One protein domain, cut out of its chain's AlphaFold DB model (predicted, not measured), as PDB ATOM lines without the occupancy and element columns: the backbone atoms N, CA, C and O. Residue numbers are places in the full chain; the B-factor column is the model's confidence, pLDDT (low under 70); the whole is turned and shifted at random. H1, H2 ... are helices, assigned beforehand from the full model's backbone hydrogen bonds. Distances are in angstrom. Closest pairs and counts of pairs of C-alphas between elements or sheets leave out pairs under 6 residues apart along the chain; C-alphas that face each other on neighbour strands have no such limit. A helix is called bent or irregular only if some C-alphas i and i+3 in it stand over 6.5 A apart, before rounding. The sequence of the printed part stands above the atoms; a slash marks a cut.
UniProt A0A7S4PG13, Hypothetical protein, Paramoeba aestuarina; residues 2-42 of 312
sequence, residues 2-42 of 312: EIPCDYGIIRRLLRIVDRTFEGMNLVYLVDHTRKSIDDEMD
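AT A GLANCE: This is residues 2 to 42 of the 312 residues of the protein "Hypothetical protein" of Paramoeba aestuarina (UniProt A0A7S4PG13). Two helices, H1 and then H2, lie side by side as a helical hairpin: the chain runs along H1, turns through the loop of residues 21 to 26, and folds back along H2 the opposite way. The lines of the two helices stand at a shallow tilt of 17 degrees, and both helices run roughly along the long axis of a rod that spans 36 by 17 by 7 A. The printed part has 41 residues with two named helices and no named strand; the class is all helix. The whole is only just loose, close to compact, with a radius of gyration of the C-alphas of 11.2 A.

IN THESE COORDINATES: H1 takes residues 3 to 20, from C-alpha 3 at (291.936, 314.383, 424.159) to C-alpha 20 at (284.623, 290.311, 428.472), a length of 25.5 A. H2 takes residues 27 to 40 and is 20.2 A long, ending with C-alpha 40 at (302.218, 316.725, 430.781). Neither helix is bent.

HOW THE PARTS SIT: H1 and H2 touch, with 8 pairs of C-alphas within 8 A. Their closest C-alphas are those of Leu 14 and Val 27, 6.0 A apart. Their lines stand at a shallow tilt of 17 degrees, and they run opposite ways. Their centres are 12.7 A apart. In H1 every O i to N i+4 pair is within hydrogen-bond range; in H2, 9 of 10 are.

THE WHOLE: The two C-alphas farthest apart are those of Glu 22 and Asp 42, at 36.5 A, while the first and last printed C-alphas, of Glu 2 and Asp 42, are 15.6 A apart. The printed part has no cut, and the link from H1 to H2, of 6 residues, is short. The mean pLDDT of the printed part is 72.1; 15 residues are under 70, namely residues 2 to 7, 22 to 26, 29, 32 to 33 and 36.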
ATOM      1  N   GLU A   2     290.272 317.286 421.374       57.25
ATOM      2  CA  GLU A   2     290.221 315.851 421.014       57.25
ATOM      3  C   GLU A   2     290.528 314.892 422.184       57.25
ATOM      4  O   GLU A   2     289.856 313.882 422.360       57.25
ATOM      5  N   ILE A   3     291.429 315.269 423.090       59.94
ATOM      6  CA  ILE A   3     291.936 314.383 424.159       59.94
ATOM      7  C   ILE A   3     290.865 313.915 425.171       59.94
ATOM      8  O   ILE A   3     290.854 312.736 425.531       59.94
ATOM      9  N   PRO A   4     289.904 314.755 425.616       63.72
ATOM     10  CA  PRO A   4     288.803 314.278 426.458       63.72
ATOM     11  C   PRO A   4     287.903 313.251 425.752       63.72
ATOM     12  O   PRO A   4     287.347 312.368 426.411       63.72
ATOM     13  N   CYS A   5     287.762 313.358 424.425       65.88
ATOM     14  CA  CYS A   5     287.011 312.404 423.613       65.88
ATOM     15  C   CYS A   5     287.773 311.082 423.487       65.88
ATOM     16  O   CYS A   5     287.184 310.034 423.759       65.88
ATOM     17  N   ASP A   6     289.076 311.125 423.201       68.69
ATOM     18  CA  ASP A   6     289.940 309.937 423.139       68.69
ATOM     19  C   ASP A   6     289.950 309.183 424.472       68.69
ATOM     20  O   ASP A   6     289.804 307.961 424.521       68.69
ATOM     21  N   TYR A   7     289.987 309.921 425.581       68.88
ATOM     22  CA  TYR A   7     289.867 309.358 426.918       68.88
ATOM     23  C   TYR A   7     288.532 308.640 427.145       68.88
ATOM     24  O   TYR A   7     288.480 307.533 427.690       68.88
ATOM     25  N   GLY A   8     287.431 309.265 426.724       70.19
ATOM     26  CA  GLY A   8     286.098 308.674 426.800       70.19
ATOM     27  C   GLY A   8     285.991 307.374 425.997       70.19
ATOM     28  O   GLY A   8     285.342 306.427 426.452       70.19
ATOM     29  N   ILE A   9     286.666 307.311 424.847       77.62
ATOM     30  CA  ILE A   9     286.738 306.131 423.980       77.62
ATOM     31  C   ILE A   9     287.578 305.033 424.640       77.62
ATOM     32  O   ILE A   9     287.067 303.931 424.841       77.62
ATOM     33  N   ILE A  10     288.810 305.330 425.067       79.75
ATOM     34  CA  ILE A  10     289.709 304.369 425.735       79.75
ATOM     35  C   ILE A  10     289.053 303.804 426.999       79.75
ATOM     36  O   ILE A  10     289.046 302.592 427.213       79.75
ATOM     37  N   ARG A  11     288.417 304.656 427.811       79.62
ATOM     38  CA  ARG A  11     287.699 304.223 429.016       79.62
ATOM     39  C   ARG A  11     286.526 303.297 428.691       79.62
ATOM     40  O   ARG A  11     286.298 302.330 429.416       79.62
ATOM     41  N   ARG A  12     285.751 303.588 427.640       79.00
ATOM     42  CA  ARG A  12     284.642 302.719 427.204       79.00
ATOM     43  C   ARG A  12     285.157 301.379 426.689       79.00
ATOM     44  O   ARG A  12     284.605 300.359 427.083       79.00
ATOM     45  N   LEU A  13     286.220 301.382 425.886       79.56
ATOM     46  CA  LEU A  13     286.863 300.165 425.390       79.56
ATOM     47  C   LEU A  13     287.377 299.298 426.541       79.56
ATOM     48  O   LEU A  13     287.069 298.112 426.592       79.56
ATOM     49  N   LEU A  14     288.068 299.887 427.517       78.38
ATOM     50  CA  LEU A  14     288.585 299.134 428.660       78.38
ATOM     51  C   LEU A  14     287.478 298.632 429.592       78.38
ATOM     52  O   LEU A  14     287.584 297.525 430.097       78.38
ATOM     53  N   ARG A  15     286.352 299.347 429.726       77.38
ATOM     54  CA  ARG A  15     285.154 298.800 430.397       77.38
ATOM     55  C   ARG A  15     284.541 297.610 429.658       77.38
ATOM     56  O   ARG A  15     283.947 296.753 430.304       77.38
ATOM     57  N   ILE A  16     284.615 297.581 428.328       78.31
ATOM     58  CA  ILE A  16     284.165 296.429 427.538       78.31
ATOM     59  C   ILE A  16     285.115 295.253 427.777       78.31
ATOM     60  O   ILE A  16     284.631 294.162 428.043       78.31
ATOM     61  N   VAL A  17     286.432 295.492 427.768       76.56
ATOM     62  CA  VAL A  17     287.468 294.485 428.070       76.56
ATOM     63  C   VAL A  17     287.316 293.913 429.482       76.56
ATOM     64  O   VAL A  17     287.309 292.697 429.638       76.56
ATOM     65  N   ASP A  18     287.122 294.757 430.498       75.00
ATOM     66  CA  ASP A  18     286.900 294.324 431.887       75.00
ATOM     67  C   ASP A  18     285.619 293.468 432.025       75.00
ATOM     68  O   ASP A  18     285.523 292.622 432.912       75.00
ATOM     69  N   ARG A  19     284.621 293.663 431.146       73.44
ATOM     70  CA  ARG A  19     283.394 292.843 431.103       73.44
ATOM     71  C   ARG A  19     283.565 291.538 430.331       73.44
ATOM     72  O   ARG A  19     282.893 290.569 430.662       73.44
ATOM     73  N   THR A  20     284.388 291.515 429.284       74.25
ATOM     74  CA  THR A  20     284.623 290.311 428.472       74.25
ATOM     75  C   THR A  20     285.686 289.392 429.059       74.25
ATOM     76  O   THR A  20     285.659 288.195 428.789       74.25
ATOM     77  N   PHE A  21     286.597 289.918 429.875       70.19
ATOM     78  CA  PHE A  21     287.660 289.153 430.511       70.19
ATOM     79  C   PHE A  21     287.634 289.357 432.027       70.19
ATOM     80  O   PHE A  21     288.134 290.354 432.553       70.19
ATOM     81  N   GLU A  22     287.077 288.378 432.740       63.03
ATOM     82  CA  GLU A  22     286.980 288.408 434.199       63.03
ATOM     83  C   GLU A  22     288.354 288.581 434.871       63.03
ATOM     84  O   GLU A  22     289.339 287.914 434.543       63.03
ATOM     85  N   GLY A  23     288.418 289.489 435.849       62.78
ATOM     86  CA  GLY A  23     289.602 289.719 436.680       62.78
ATOM     87  C   GLY A  23     290.615 290.725 436.126       62.78
ATOM     88  O   GLY A  23     291.572 291.043 436.828       62.78
ATOM     89  N   MET A  24     290.415 291.269 434.922       64.25
ATOM     90  CA  MET A  24     291.143 292.457 434.476       64.25
ATOM     91  C   MET A  24     290.394 293.691 434.985       64.25
ATOM     92  O   MET A  24     289.273 293.937 434.569       64.25
ATOM     93  N   ASN A  25     290.971 294.424 435.939       68.38
ATOM     94  CA  ASN A  25     290.526 295.777 436.268       68.38
ATOM     95  C   ASN A  25     291.576 296.715 435.681       68.38
ATOM     96  O   ASN A  25     292.609 296.963 436.307       68.38
ATOM     97  N   LEU A  26     291.385 297.127 434.429       69.69
ATOM     98  CA  LEU A  26     292.303 298.032 433.729       69.69
ATOM     99  C   LEU A  26     291.777 299.467 433.701       69.69
ATOM    100  O   LEU A  26     292.517 300.389 433.366       69.69
ATOM    101  N   VAL A  27     290.522 299.684 434.102       72.44
ATOM    102  CA  VAL A  27     289.923 301.021 434.178       72.44
ATOM    103  C   VAL A  27     290.710 301.945 435.115       72.44
ATOM    104  O   VAL A  27     290.842 303.129 434.801       72.44
ATOM    105  N   TYR A  28     291.302 301.429 436.201       71.00
ATOM    106  CA  TYR A  28     292.143 302.249 437.085       71.00
ATOM    107  C   TYR A  28     293.366 302.829 436.355       71.00
ATOM    108  O   TYR A  28     293.778 303.949 436.663       71.00
ATOM    109  N   LEU A  29     293.930 302.103 435.381       68.06
ATOM    110  CA  LEU A  29     295.094 302.547 434.614       68.06
ATOM    111  C   LEU A  29     294.739 303.793 433.803       68.06
ATOM    112  O   LEU A  29     295.494 304.752 433.785       68.06
ATOM    113  N   VAL A  30     293.533 303.817 433.234       70.81
ATOM    114  CA  VAL A  30     292.996 304.952 432.474       70.81
ATOM    115  C   VAL A  30     292.871 306.181 433.366       70.81
ATOM    116  O   VAL A  30     293.295 307.267 432.991       70.81
ATOM    117  N   ASP A  31     292.314 306.034 434.567       70.81
ATOM    118  CA  ASP A  31     292.191 307.138 435.528       70.81
ATOM    119  C   ASP A  31     293.558 307.725 435.933       70.81
ATOM    120  O   ASP A  31     293.682 308.949 436.029       70.81
ATOM    121  N   HIS A  32     294.594 306.892 436.077       67.12
ATOM    122  CA  HIS A  32     295.963 307.357 436.338       67.12
ATOM    123  C   HIS A  32     296.581 308.044 435.116       67.12
ATOM    124  O   HIS A  32     297.078 309.163 435.227       67.12
ATOM    125  N   THR A  33     296.480 307.427 433.935       68.06
ATOM    126  CA  THR A  33     297.012 307.979 432.684       68.06
ATOM    127  C   THR A  33     296.401 309.341 432.358       68.06
ATOM    128  O   THR A  33     297.104 310.210 431.856       68.06
ATOM    129  N   ARG A  34     295.125 309.578 432.697       72.69
ATOM    130  CA  ARG A  34     294.489 310.890 432.493       72.69
ATOM    131  C   ARG A  34     295.215 312.011 433.220       72.69
ATOM    132  O   ARG A  34     295.499 313.036 432.617       72.69
ATOM    133  N   LYS A  35     295.465 311.816 434.518       70.81
ATOM    134  CA  LYS A  35     296.090 312.835 435.364       70.81
ATOM    135  C   LYS A  35     297.498 313.139 434.872       70.81
ATOM    136  O   LYS A  35     297.836 314.306 434.747       70.81
ATOM    137  N   SER A  36     298.262 312.103 434.526       69.88
ATOM    138  CA  SER A  36     299.598 312.274 433.950       69.88
ATOM    139  C   SER A  36     299.565 313.057 432.639       69.88
ATOM    140  O   SER A  36     300.325 314.002 432.501       69.88
ATOM    141  N   ILE A  37     298.640 312.749 431.723       72.81
ATOM    142  CA  ILE A  37     298.510 313.484 430.454       72.81
ATOM    143  C   ILE A  37     298.098 314.946 430.689       72.81
ATOM    144  O   ILE A  37     298.644 315.848 430.060       72.81
ATOM    145  N   ASP A  38     297.144 315.206 431.588       75.56
ATOM    146  CA  ASP A  38     296.714 316.574 431.912       75.56
ATOM    147  C   ASP A  38     297.850 317.402 432.548       75.56
ATOM    148  O   ASP A  38     297.918 318.615 432.338       75.56
ATOM    149  N   ASP A  39     298.739 316.762 433.313       74.69
ATOM    150  CA  ASP A  39     299.942 317.392 433.863       74.69
ATOM    151  C   ASP A  39     301.024 317.610 432.788       74.69
ATOM    152  O   ASP A  39     301.585 318.703 432.727       74.69
ATOM    153  N   GLU A  40     301.250 316.643 431.892       75.19
ATOM    154  CA  GLU A  40     302.218 316.725 430.781       75.19
ATOM    155  C   GLU A  40     301.844 317.781 429.724       75.19
ATOM    156  O   GLU A  40     302.708 318.317 429.037       75.19
ATOM    157  N   MET A  41     300.559 318.114 429.582       82.69
ATOM    158  CA  MET A  41     300.088 319.118 428.620       82.69
ATOM    159  C   MET A  41     300.115 320.560 429.130       82.69
ATOM    160  O   MET A  41     299.740 321.466 428.380       82.69
ATOM    161  N   ASP A  42     300.464 320.792 430.394       91.44
ATOM    162  CA  ASP A  42     300.528 322.134 430.970       91.44
ATOM    163  C   ASP A  42     301.991 322.578 431.084       91.44
ATOM    164  O   ASP A  42     302.625 322.446 432.131       91.44
TER     165      ASP A  42